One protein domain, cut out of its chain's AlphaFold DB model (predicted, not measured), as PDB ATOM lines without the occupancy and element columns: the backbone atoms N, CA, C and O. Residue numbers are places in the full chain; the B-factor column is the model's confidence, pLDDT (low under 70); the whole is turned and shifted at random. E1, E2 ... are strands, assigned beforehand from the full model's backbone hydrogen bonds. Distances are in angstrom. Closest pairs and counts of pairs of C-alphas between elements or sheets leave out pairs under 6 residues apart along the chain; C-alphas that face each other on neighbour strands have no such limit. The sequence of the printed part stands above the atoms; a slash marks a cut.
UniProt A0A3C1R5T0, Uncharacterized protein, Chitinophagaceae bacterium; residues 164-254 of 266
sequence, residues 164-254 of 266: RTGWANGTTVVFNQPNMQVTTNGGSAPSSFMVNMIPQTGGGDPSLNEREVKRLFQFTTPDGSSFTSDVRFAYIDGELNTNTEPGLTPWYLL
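This is residues 164 to 254 of the 266 residues of an uncharacterized protein of Chitinophagaceae bacterium (UniProt A0A3C1R5T0). This is mostly loops, with little regular structure: two small two-stranded ladders, E1 with E4 and E2 with E3, make two loosely stacked layers, with long loops 199 to 215 and 233 to 250 reaching past one end. The printed part has 91 residues, 23 of them in five named strands, E1 to E5, with no named helix; the class is all strand, and both sheets are antiparallel. It is only just compact, close to loose, with a radius of gyration of the C-alphas of 14.2 A, and elongated, spanning 39 by 24 by 22 A.

E1 is residues 181 to 184, beginning at C-alpha 181 (-37.937, -7.359, 29.560). E2, residues 192 to 198, is 19.9 A long. E3 is residues 216 to 220, 13.2 A, E4 residues 229 to 232, and E5 residues 251 to 253, ending at C-alpha 253 (-21.965, 3.198, 22.453).

E2 and E3 form a hairpin, with N 196 and O 218 2.8 A apart. In E1 and E4, antiparallel at 170 degrees, N 230 and O 183 are 2.8 A apart. E1 and E2 are near each other, with 5 pairs of C-alphas within 10 A. E5 pairs with no named strand.

The C-alphas of Ser 188 and Thr 242, the two farthest apart, are 39.7 A apart. The printed part has no cut; the links E2 to E3 and E4 to E5 are long. Residues 207 to 211 have pLDDT under 70.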
ATOM      1  N   ARG A 164     -39.707 -11.272  19.048       98.38
ATOM      2  CA  ARG A 164     -41.101 -11.322  19.489       98.38
ATOM      3  C   ARG A 164     -41.994 -10.551  18.514       98.38
ATOM      4  O   ARG A 164     -41.769  -9.362  18.294       98.38
ATOM      5  N   THR A 165     -42.988 -11.214  17.920       97.75
ATOM      6  CA  THR A 165     -43.918 -10.639  16.918       97.75
ATOM      7  C   THR A 165     -45.319 -10.399  17.487       97.75
ATOM      8  O   THR A 165     -45.643 -10.887  18.566       97.75
ATOM      9  N   GLY A 166     -46.177  -9.664  16.769       94.94
ATOM     10  CA  GLY A 166     -47.528  -9.337  17.256       94.94
ATOM     11  C   GLY A 166     -47.494  -8.292  18.371       94.94
ATOM     12  O   GLY A 166     -48.283  -8.340  19.310       94.94
ATOM     13  N   TRP A 167     -46.512  -7.400  18.291       94.50
ATOM     14  CA  TRP A 167     -46.154  -6.465  19.340       94.50
ATOM     15  C   TRP A 167     -47.183  -5.334  19.496       94.50
ATOM     16  O   TRP A 167     -47.788  -4.883  18.524       94.50
ATOM     17  N   ALA A 168     -47.378  -4.868  20.732       92.38
ATOM     18  CA  ALA A 168     -48.291  -3.781  21.071       92.38
ATOM     19  C   ALA A 168     -47.755  -2.965  22.256       92.38
ATOM     20  O   ALA A 168     -47.065  -3.496  23.127       92.38
ATOM     21  N   ASN A 169     -48.103  -1.675  22.305       94.31
ATOM     22  CA  ASN A 169     -47.738  -0.811  23.430       94.31
ATOM     23  C   ASN A 169     -48.415  -1.254  24.740       94.31
ATOM     24  O   ASN A 169     -49.496  -1.841  24.737       94.31
ATOM     25  N   GLY A 170     -47.776  -0.934  25.866       94.50
ATOM     26  CA  GLY A 170     -48.261  -1.183  27.223       94.50
ATOM     27  C   GLY A 170     -48.111  -2.628  27.704       94.50
ATOM     28  O   GLY A 170     -48.519  -2.933  28.820       94.50
ATOM     29  N   THR A 171     -47.531  -3.517  26.892       94.00
ATOM     30  CA  THR A 171     -47.300  -4.918  27.267       94.00
ATOM     31  C   THR A 171     -45.822  -5.160  27.533       94.00
ATOM     32  O   THR A 171     -44.986  -4.956  26.654       94.00
ATOM     33  N   THR A 172     -45.498  -5.630  28.737       96.50
ATOM     34  CA  THR A 172     -44.151  -6.103  29.069       96.50
ATOM     35  C   THR A 172     -43.920  -7.483  28.475       96.50
ATOM     36  O   THR A 172     -44.669  -8.419  28.753       96.50
ATOM     37  N   VAL A 173     -42.862  -7.625  27.681       97.88
ATOM     38  CA  VAL A 173     -42.525  -8.880  27.000       97.88
ATOM     39  C   VAL A 173     -41.160  -9.384  27.451       97.88
ATOM     40  O   VAL A 173     -40.191  -8.627  27.496       97.88
ATOM     41  N   VAL A 174     -41.096 -10.681  27.764       98.00
ATOM     42  CA  VAL A 174     -39.875 -11.412  28.132       98.00
ATOM     43  C   VAL A 174     -39.182 -11.957  26.882       98.00
ATOM     44  O   VAL A 174     -39.834 -12.499  25.985       98.00
ATOM     45  N   PHE A 175     -37.852 -11.860  26.852       98.31
ATOM     46  CA  PHE A 175     -37.012 -12.349  25.756       98.31
ATOM     47  C   PHE A 175     -36.129 -13.519  26.195       98.31
ATOM     48  O   PHE A 175     -36.611 -14.630  26.383       98.31
ATOM     49  N   ASN A 176     -34.826 -13.274  26.327       98.06
ATOM     50  CA  ASN A 176     -33.798 -14.292  26.489       98.06
ATOM     51  C   ASN A 176     -33.835 -14.994  27.848       98.06
ATOM     52  O   ASN A 176     -33.379 -16.126  27.953       98.06
ATOM     53  N   GLN A 177     -34.342 -14.317  28.876       97.00
ATOM     54  CA  GLN A 177     -34.490 -14.819  30.241       97.00
ATOM     55  C   GLN A 177     -35.499 -13.937  31.005       97.00
ATOM     56  O   GLN A 177     -35.781 -12.831  30.533       97.00
ATOM     57  N   PRO A 178     -36.035 -14.363  32.167       96.75
ATOM     58  CA  PRO A 178     -37.141 -13.676  32.849       96.75
ATOM     59  C   PRO A 178     -36.935 -12.184  33.148       96.75
ATOM     60  O   PRO A 178     -37.906 -11.430  33.146       96.75
ATOM     61  N   ASN A 179     -35.699 -11.747  33.391       94.25
ATOM     62  CA  ASN A 179     -35.347 -10.357  33.684       94.25
ATOM     63  C   ASN A 179     -35.003  -9.533  32.435       94.25
ATOM     64  O   ASN A 179     -34.869  -8.321  32.557       94.25
ATOM     65  N   MET A 180     -34.891 -10.148  31.251       96.69
ATOM     66  CA  MET A 180     -34.754  -9.412  29.993       96.69
ATOM     67  C   MET A 180     -36.146  -9.042  29.492       96.69
ATOM     68  O   MET A 180     -36.814  -9.847  28.834       96.69
ATOM     69  N   GLN A 181     -36.586  -7.836  29.840       96.94
ATOM     70  CA  GLN A 181     -37.937  -7.359  29.560       96.94
ATOM     71  C   GLN A 181     -37.909  -6.055  28.777       96.94
ATOM     72  O   GLN A 181     -37.071  -5.188  29.031       96.94
ATOM     73  N   VAL A 182     -38.848  -5.904  27.849       96.44
ATOM     74  CA  VAL A 182     -39.070  -4.652  27.118       96.44
ATOM     75  C   VAL A 182     -40.560  -4.331  27.128       96.44
ATOM     76  O   VAL A 182     -41.384  -5.217  26.902       96.44
ATOM     77  N   THR A 183     -40.895  -3.066  27.373       95.88
ATOM     78  CA  THR A 183     -42.252  -2.517  27.239       95.88
ATOM     79  C   THR A 183     -42.176  -1.266  26.376       95.88
ATOM     80  O   THR A 183     -41.426  -0.356  26.715       95.88
ATOM     81  N   THR A 184     -42.932  -1.187  25.279       93.69
ATOM     82  CA  THR A 184     -43.078   0.071  24.525       93.69
ATOM     83  C   THR A 184     -44.292   0.840  25.040       93.69
ATOM     84  O   THR A 184     -45.343   0.245  25.254       93.69
ATOM     85  N   ASN A 185     -44.175   2.152  25.250       90.69
ATOM     86  CA  ASN A 185     -45.229   2.944  25.905       90.69
ATOM     87  C   ASN A 185     -45.804   4.041  25.001       90.69
ATOM     88  O   ASN A 185     -47.019   4.135  24.834       90.69
ATOM     89  N   GLY A 186     -44.940   4.880  24.421       87.19
ATOM     90  CA  GLY A 186     -45.330   5.978  23.531       87.19
ATOM     91  C   GLY A 186     -45.137   5.657  22.048       87.19
ATOM     92  O   GLY A 186     -44.486   4.675  21.705       87.19
ATOM     93  N   GLY A 187     -45.657   6.520  21.172       91.06
ATOM     94  CA  GLY A 187     -45.446   6.452  19.719       91.06
ATOM     95  C   GLY A 187     -46.120   5.265  19.021       91.06
ATOM     96  O   GLY A 187     -46.984   4.596  19.590       91.06
ATOM     97  N   SER A 188     -45.731   5.015  17.764       92.00
ATOM     98  CA  SER A 188     -46.201   3.844  17.015       92.00
ATOM     99  C   SER A 188     -45.380   2.625  17.406       92.00
ATOM    100  O   SER A 188     -44.171   2.599  17.159       92.00
ATOM    101  N   ALA A 189     -46.053   1.624  17.974       91.44
ATOM    102  CA  ALA A 189     -45.454   0.339  18.303       91.44
ATOM    103  C   ALA A 189     -44.831  -0.307  17.048       91.44
ATOM    104  O   ALA A 189     -45.429  -0.210  15.969       91.44
ATOM    105  N   PRO A 190     -43.661  -0.957  17.160       94.62
ATOM    106  CA  PRO A 190     -43.144  -1.790  16.082       94.62
ATOM    107  C   PRO A 190     -44.013  -3.048  15.912       94.62
ATOM    108  O   PRO A 190     -44.712  -3.447  16.840       94.62
ATOM    109  N   SER A 191     -43.962  -3.702  14.752       94.88
ATOM    110  CA  SER A 191     -44.637  -4.983  14.477       94.88
ATOM    111  C   SER A 191     -43.936  -6.177  15.134       94.88
ATOM    112  O   SER A 191     -44.560  -7.201  15.443       94.88
ATOM    113  N   SER A 192     -42.632  -6.043  15.371       96.50
ATOM    114  CA  SER A 192     -41.819  -6.993  16.122       96.50
ATOM    115  C   SER A 192     -40.650  -6.304  16.807       96.50
ATOM    116  O   SER A 192     -40.224  -5.214  16.427       96.50
ATOM    117  N   PHE A 193     -40.112  -6.975  17.812       96.94
ATOM    118  CA  PHE A 193     -38.959  -6.508  18.556       96.94
ATOM    119  C   PHE A 193     -37.982  -7.669  18.691       96.94
ATOM    120  O   PHE A 193     -38.391  -8.783  19.007       96.94
ATOM    121  N   MET A 194     -36.698  -7.433  18.437       97.69
ATOM    122  CA  MET A 194     -35.651  -8.437  18.593       97.69
ATOM    123  C   MET A 194     -34.613  -7.967  19.605       97.69
ATOM    124  O   MET A 194     -34.142  -6.830  19.542       97.69
ATOM    125  N   VAL A 195     -34.242  -8.871  20.508       97.56
ATOM    126  CA  VAL A 195     -33.156  -8.697  21.470       97.56
ATOM    127  C   VAL A 195     -32.068  -9.713  21.145       97.56
ATOM    128  O   VAL A 195     -32.310 -10.918  21.150       97.56
ATOM    129  N   ASN A 196     -30.866  -9.227  20.852       96.25
ATOM    130  CA  ASN A 196     -29.650 -10.025  20.888       96.25
ATOM    131  C   ASN A 196     -28.998  -9.826  22.256       96.25
ATOM    132  O   ASN A 196     -28.617  -8.702  22.583       96.25
ATOM    133  N   MET A 197     -28.873 -10.895  23.036       95.12
ATOM    134  CA  MET A 197     -28.206 -10.878  24.336       95.12
ATOM    135  C   MET A 197     -27.076 -11.902  24.335       95.12
ATOM    136  O   MET A 197     -27.328 -13.097  24.178       95.12
ATOM    137  N   ILE A 198     -25.839 -11.449  24.525       93.81
ATOM    138  CA  ILE A 198     -24.667 -12.329  24.585       93.81
ATOM    139  C   ILE A 198     -23.951 -12.098  25.924       93.81
ATOM    140  O   ILE A 198     -23.501 -10.976  26.170       93.81
ATOM    141  N   PRO A 199     -23.843 -13.117  26.799       90.88
ATOM    142  CA  PRO A 199     -23.080 -13.002  28.036       90.88
ATOM    143  C   PRO A 199     -21.576 -12.910  27.750       90.88
ATOM    144  O   PRO A 199     -21.116 -13.324  26.682       90.88
ATOM    145  N   GLN A 200     -20.786 -12.439  28.719       86.56
ATOM    146  CA  GLN A 200     -19.327 -12.330  28.569       86.56
ATOM    147  C   GLN A 200     -18.697 -13.669  28.163       86.56
ATOM    148  O   GLN A 200     -17.894 -13.745  27.234       86.56
ATOM    149  N   THR A 201     -19.113 -14.748  28.829       85.94
ATOM    150  CA  THR A 201     -18.664 -16.124  28.558       85.94
ATOM    151  C   THR A 201     -19.020 -16.603  27.151       85.94
ATOM    152  O   THR A 201     -18.372 -17.507  26.631       85.94
ATOM    153  N   GLY A 202     -20.029 -15.990  26.527       84.62
ATOM    154  CA  GLY A 202     -20.448 -16.220  25.149       84.62
ATOM    155  C   GLY A 202     -19.805 -15.273  24.134       84.62
ATOM    156  O   GLY A 202     -20.274 -15.231  23.003       84.62
ATOM    157  N   GLY A 203     -18.782 -14.502  24.519       86.56
ATOM    158  CA  GLY A 203     -18.108 -13.533  23.647       86.56
ATOM    159  C   GLY A 203     -18.813 -12.180  23.541       86.56
ATOM    160  O   GLY A 203     -18.512 -11.408  22.639       86.56
ATOM    161  N   GLY A 204     -19.744 -11.883  24.451       85.31
ATOM    162  CA  GLY A 204     -20.419 -10.588  24.540       85.31
ATOM    163  C   GLY A 204     -19.616  -9.502  25.256       85.31
ATOM    164  O   GLY A 204     -20.211  -8.503  25.650       85.31
ATOM    165  N   ASP A 205     -18.310  -9.704  25.467       82.38
ATOM    166  CA  ASP A 205     -17.447  -8.698  26.088       82.38
ATOM    167  C   ASP A 205     -17.333  -7.487  25.146       82.38
ATOM    168  O   ASP A 205     -16.966  -7.657  23.975       82.38
ATOM    169  N   PRO A 206     -17.660  -6.272  25.610       71.31
ATOM    170  CA  PRO A 206     -17.354  -5.069  24.859       71.31
ATOM    171  C   PRO A 206     -15.850  -4.974  24.547       71.31
ATOM    172  O   PRO A 206     -14.995  -5.482  25.268       71.31
ATOM    173  N   SER A 207     -15.506  -4.344  23.423       66.69
ATOM    174  CA  SER A 207     -14.132  -4.341  22.907       66.69
ATOM    175  C   SER A 207     -13.180  -3.355  23.600       66.69
ATOM    176  O   SER A 207     -12.013  -3.293  23.208       66.69
ATOM    177  N   LEU A 208     -13.650  -2.532  24.546       66.44
ATOM    178  CA  LEU A 208     -12.832  -1.532  25.243       66.44
ATOM    179  C   LEU A 208     -12.633  -1.932  26.718       66.44
ATOM    180  O   LEU A 208     -13.037  -3.000  27.157       66.44
ATOM    181  N   ASN A 209     -11.897  -1.124  27.484       60.41
ATOM    182  CA  ASN A 209     -11.652  -1.399  28.901       60.41
ATOM    183  C   ASN A 209     -12.773  -0.782  29.754       60.41
ATOM    184  O   ASN A 209     -12.614   0.341  30.237       60.41
ATOM    185  N   GLU A 210     -13.892  -1.479  29.952       65.12
ATOM    186  CA  GLU A 210     -14.974  -1.026  30.845       65.12
ATOM    187  C   GLU A 210     -14.932  -1.692  32.235       65.12
ATOM    188  O   GLU A 210     -14.285  -2.725  32.442       65.12
ATOM    189  N   ARG A 211     -15.598  -1.066  33.221       56.97
ATOM    190  CA  ARG A 211     -15.547  -1.444  34.648       56.97
ATOM    191  C   ARG A 211     -16.775  -2.189  35.197       56.97
ATOM    192  O   ARG A 211     -16.712  -2.644  36.336       56.97
ATOM    193  N   GLU A 212     -17.828  -2.434  34.418       70.56
ATOM    194  CA  GLU A 212     -19.029  -3.151  34.891       70.56
ATOM    195  C   GLU A 212     -19.556  -4.199  33.883       70.56
ATOM    196  O   GLU A 212     -18.955  -4.396  32.829       70.56
ATOM    197  N   VAL A 213     -20.628  -4.918  34.268       70.19
ATOM    198  CA  VAL A 213     -21.277  -6.076  33.602       70.19
ATOM    199  C   VAL A 213     -21.027  -6.155  32.089       70.19
ATOM    200  O   VAL A 213     -21.524  -5.349  31.305       70.19
ATOM    201  N   LYS A 214     -20.304  -7.198  31.671       78.31
ATOM    202  CA  LYS A 214     -19.774  -7.375  30.309       78.31
ATOM    203  C   LYS A 214     -20.706  -8.189  29.412       78.31
ATOM    204  O   LYS A 214     -20.381  -9.300  28.994       78.31
ATOM    205  N   ARG A 215     -21.902  -7.666  29.157       86.44
ATOM    206  CA  ARG A 215     -22.868  -8.283  28.236       86.44
ATOM    207  C   ARG A 215     -23.099  -7.395  27.025       86.44
ATOM    208  O   ARG A 215     -23.219  -6.178  27.157       86.44
ATOM    209  N   LEU A 216     -23.274  -8.015  25.863       87.06
ATOM    210  CA  LEU A 216     -23.762  -7.325  24.677       87.06
ATOM    211  C   LEU A 216     -25.287  -7.381  24.650       87.06
ATOM    212  O   LEU A 216     -25.866  -8.469  24.632       87.06
ATOM    213  N   PHE A 217     -25.917  -6.211  24.550       91.00
ATOM    214  CA  PHE A 217     -27.332  -6.071  24.218       91.00
ATOM    215  C   PHE A 217     -27.474  -5.304  22.909       91.00
ATOM    216  O   PHE A 217     -27.003  -4.174  22.790       91.00
ATOM    217  N   GLN A 218     -28.145  -5.900  21.927       91.19
ATOM    218  CA  GLN A 218     -28.541  -5.203  20.706       91.19
ATOM    219  C   GLN A 218     -30.041  -5.344  20.514       91.19
ATOM    220  O   GLN A 218     -30.596  -6.438  20.605       91.19
ATOM    221  N   PHE A 219     -30.681  -4.222  20.223       92.88
ATOM    222  CA  PHE A 219     -32.116  -4.132  20.022       92.88
ATOM    223  C   PHE A 219     -32.379  -3.796  18.558       92.88
ATOM    224  O   PHE A 219     -31.685  -2.965  17.971       92.88
ATOM    225  N   THR A 220     -33.350  -4.458  17.938       94.25
ATOM    226  CA  THR A 220     -33.701  -4.218  16.532       94.25
ATOM    227  C   THR A 220     -35.208  -4.292  16.350       94.25
ATOM    228  O   THR A 220     -35.844  -5.235  16.818       94.25
ATOM    229  N   THR A 221     -35.764  -3.316  15.639       93.56
ATOM    230  CA  THR A 221     -37.159  -3.295  15.189       93.56
ATOM    231  C   THR A 221     -37.176  -3.064  13.674       93.56
ATOM    232  O   THR A 221     -36.330  -2.321  13.171       93.56
ATOM    233  N   PRO A 222     -38.073  -3.713  12.912       90.75
ATOM    234  CA  PRO A 222     -38.158  -3.504  11.464       90.75
ATOM    235  C   PRO A 222     -38.856  -2.184  11.103       90.75
ATOM    236  O   PRO A 222     -38.675  -1.657  10.009       90.75
ATOM    237  N   ASP A 223     -39.671  -1.674  12.019       90.50
ATOM    238  CA  ASP A 223     -40.542  -0.516  11.876       90.50
ATOM    239  C   ASP A 223     -40.772   0.134  13.259       90.50
ATOM    240  O   ASP A 223     -39.986  -0.052  14.198       90.50
ATOM    241  N   GLY A 224     -41.837   0.930  13.370       81.19
ATOM    242  CA  GLY A 224     -42.121   1.773  14.524       81.19
ATOM    243  C   GLY A 224     -41.557   3.182  14.342       81.19
ATOM    244  O   GLY A 224     -40.564   3.406  13.650       81.19
ATOM    245  N   SER A 225     -42.218   4.167  14.946       85.00
ATOM    246  CA  SER A 225     -41.818   5.572  14.822       85.00
ATOM    247  C   SER A 225     -42.025   6.311  16.133       85.00
ATOM    248  O   SER A 225     -43.122   6.277  16.699       85.00
ATOM    249  N   SER A 226     -40.977   7.007  16.580       88.19
ATOM    250  CA  SER A 226     -40.989   7.858  17.778       88.19
ATOM    251  C   SER A 226     -41.509   7.151  19.036       88.19
ATOM    252  O   SER A 226     -42.119   7.789  19.893       88.19
ATOM    253  N   PHE A 227     -41.303   5.835  19.139       88.12
ATOM    254  CA  PHE A 227     -41.720   5.086  20.314       88.12
ATOM    255  C   PHE A 227     -40.699   5.207  21.443       88.12
ATOM    256  O   PHE A 227     -39.498   5.364  21.222       88.12
ATOM    257  N   THR A 228     -41.195   5.120  22.672       91.06
ATOM    258  CA  THR A 228     -40.375   5.026  23.883       91.06
ATOM    259  C   THR A 228     -40.463   3.615  24.436       91.06
ATOM    260  O   THR A 228     -41.490   2.951  24.278       91.06
ATOM    261  N   SER A 229     -39.382   3.138  25.054       91.38
ATOM    262  CA  SER A 229     -39.340   1.808  25.666       91.38
ATOM    263  C   SER A 229     -38.722   1.848  27.053       91.38
ATOM    264  O   SER A 229     -37.670   2.465  27.232       91.38
ATOM    265  N   ASP A 230     -39.336   1.112  27.971       92.00
ATOM    266  CA  ASP A 230     -38.729   0.718  29.235       92.00
ATOM    267  C   ASP A 230     -38.049  -0.635  29.030       92.00
ATOM    268  O   ASP A 230     -38.648  -1.570  28.490       92.00
ATOM    269  N   VAL A 231     -36.783  -0.729  29.433       92.06
ATOM    270  CA  VAL A 231     -35.957  -1.924  29.247       92.06
ATOM    271  C   VAL A 231     -35.400  -2.350  30.594       92.06
ATOM    272  O   VAL A 231     -34.709  -1.575  31.252       92.06
ATOM    273  N   ARG A 232     -35.657  -3.602  30.973       92.12
ATOM    274  CA  ARG A 232     -34.976  -4.260  32.085       92.12
ATOM    275  C   ARG A 232     -33.852  -5.121  31.527       92.12
ATOM    276  O   ARG A 232     -34.111  -6.035  30.746       92.12
ATOM    277  N   PHE A 233     -32.619  -4.811  31.910       90.62
ATOM    278  CA  PHE A 233     -31.438  -5.546  31.469       90.62
ATOM    279  C   PHE A 233     -31.186  -6.761  32.361       90.62
ATOM    280  O   PHE A 233     -31.330  -6.712  33.580       90.62
ATOM    281  N   ALA A 234     -30.808  -7.863  31.726       90.81
ATOM    282  CA  ALA A 234     -30.578  -9.149  32.364       90.81
ATOM    283  C   ALA A 234     -29.090  -9.379  32.636       90.81
ATOM    284  O   ALA A 234     -28.298  -9.382  31.700       90.81
ATOM    285  N   TYR A 235     -28.715  -9.683  33.871       87.38
ATOM    286  CA  TYR A 235     -27.342 -10.036  34.239       87.38
ATOM    287  C   TYR A 235     -27.339 -11.152  35.296       87.38
ATOM    288  O   TYR A 235     -28.398 -11.501  35.829       87.38
ATOM    289  N   ILE A 236     -26.171 -11.735  35.579       83.88
ATOM    290  CA  ILE A 236     -25.983 -12.672  36.701       83.88
ATOM    291  C   ILE A 236     -25.028 -12.088  37.744       83.88
ATOM    292  O   ILE A 236     -24.107 -11.349  37.405       83.88
ATOM    293  N   ASP A 237     -25.199 -12.467  39.012       79.62
ATOM    294  CA  ASP A 237     -24.402 -11.935  40.131       79.62
ATOM    295  C   ASP A 237     -22.889 -12.079  39.917       79.62
ATOM    296  O   ASP A 237     -22.108 -11.202  40.281       79.62
ATOM    297  N   GLY A 238     -22.469 -13.172  39.267       78.56
ATOM    298  CA  GLY A 238     -21.065 -13.427  38.941       78.56
ATOM    299  C   GLY A 238     -20.433 -12.402  37.990       78.56
ATOM    300  O   GLY A 238     -19.212 -12.326  37.923       78.56
ATOM    301  N   GLU A 239     -21.230 -11.602  37.279       79.94
ATOM    302  CA  GLU A 239     -20.759 -10.558  36.356       79.94
ATOM    303  C   GLU A 239     -20.667  -9.177  37.015       79.94
ATOM    304  O   GLU A 239     -20.171  -8.231  36.401       79.94
ATOM    305  N   LEU A 240     -21.133  -9.035  38.260       77.19
ATOM    306  CA  LEU A 240     -21.211  -7.736  38.920       77.19
ATOM    307  C   LEU A 240     -19.850  -7.181  39.340       77.19
ATOM    308  O   LEU A 240     -19.772  -5.997  39.644       77.19
ATOM    309  N   ASN A 241     -18.775  -7.978  39.352       73.94
ATOM    310  CA  ASN A 241     -17.422  -7.522  39.706       73.94
ATOM    311  C   ASN A 241     -17.399  -6.648  40.979       73.94
ATOM    312  O   ASN A 241     -16.756  -5.603  41.000       73.94
ATOM    313  N   THR A 242     -18.106  -7.076  42.037       78.62
ATOM    314  CA  THR A 242     -18.315  -6.384  43.337       78.62
ATOM    315  C   THR A 242     -19.330  -5.232  43.368       78.62
ATOM    316  O   THR A 242     -19.624  -4.722  44.449       78.62
ATOM    317  N   ASN A 243     -19.920  -4.858  42.231       76.38
ATOM    318  CA  ASN A 243     -21.018  -3.895  42.186       76.38
ATOM    319  C   ASN A 243     -22.309  -4.466  42.796       76.38
ATOM    320  O   ASN A 243     -22.494  -5.677  42.915       76.38
ATOM    321  N   THR A 244     -23.222  -3.570  43.164       81.44
ATOM    322  CA  THR A 244     -24.588  -3.894  43.602       81.44
ATOM    323  C   THR A 244     -25.577  -3.227  42.649       81.44
ATOM    324  O   THR A 244     -25.222  -2.218  42.042       81.44
ATOM    325  N   GLU A 245     -26.804  -3.749  42.526       76.69
ATOM    326  CA  GLU A 245     -27.825  -3.196  41.615       76.69
ATOM    327  C   GLU A 245     -27.977  -1.664  41.721       76.69
ATOM    328  O   GLU A 245     -27.970  -1.020  40.676       76.69
ATOM    329  N   PRO A 246     -28.015  -1.032  42.918       80.44
ATOM    330  CA  PRO A 246     -28.126   0.427  43.011       80.44
ATOM    331  C   PRO A 246     -26.985   1.213  42.341       80.44
ATOM    332  O   PRO A 246     -27.143   2.398  42.070       80.44
ATOM    333  N   GLY A 247     -25.830   0.580  42.118       75.69
ATOM    334  CA  GLY A 247     -24.678   1.169  41.437       75.69
ATOM    335  C   GLY A 247     -24.640   0.913  39.928       75.69
ATOM    336  O   GLY A 247     -23.743   1.425  39.263       75.69
ATOM    337  N   LEU A 248     -25.570   0.128  39.372       79.06
ATOM    338  CA  LEU A 248     -25.583  -0.191  37.946       79.06
ATOM    339  C   LEU A 248     -26.264   0.920  37.147       79.06
ATOM    340  O   LEU A 248     -27.397   1.309  37.417       79.06
ATOM    341  N   THR A 249     -25.577   1.404  36.116       78.50
ATOM    342  CA  THR A 249     -26.127   2.343  35.131       78.50
ATOM    343  C   THR A 249     -25.979   1.731  33.739       78.50
ATOM    344  O   THR A 249     -24.893   1.250  33.421       78.50
ATOM    345  N   PRO A 250     -27.016   1.729  32.882       78.94
ATOM    346  CA  PRO A 250     -26.870   1.281  31.503       78.94
ATOM    347  C   PRO A 250     -25.937   2.205  30.712       78.94
ATOM    348  O   PRO A 250     -26.113   3.426  30.713       78.94
ATOM    349  N   TRP A 251     -24.993   1.625  29.974       77.38
ATOM    350  CA  TRP A 251     -24.118   2.345  29.047       77.38
ATOM    351  C   TRP A 251     -24.476   1.999  27.602       77.38
ATOM    352  O   TRP A 251     -24.884   0.879  27.299       77.38
ATOM    353  N   TYR A 252     -24.324   2.962  26.697       77.44
ATOM    354  CA  TYR A 252     -24.513   2.757  25.263       77.44
ATOM    355  C   TYR A 252     -23.354   3.365  24.471       77.44
ATOM    356  O   TYR A 252     -22.780   4.384  24.860       77.44
ATOM    357  N   LEU A 253     -23.007   2.728  23.356       73.81
ATOM    358  CA  LEU A 253     -21.965   3.198  22.453       73.81
ATOM    359  C   LEU A 253     -22.605   4.021  21.332       73.81
ATOM    360  O   LEU A 253     -23.425   3.508  20.567       73.81
ATOM    361  N   LEU A 254     -22.228   5.294  21.218       70.56
ATOM    362  CA  LEU A 254     -22.535   6.095  20.033       70.56
ATOM    363  C   LEU A 254     -21.590   5.669  18.902       70.56
ATOM    364  O   LEU A 254     -20.399   5.464  19.130       70.56
TER     365      LEU A 254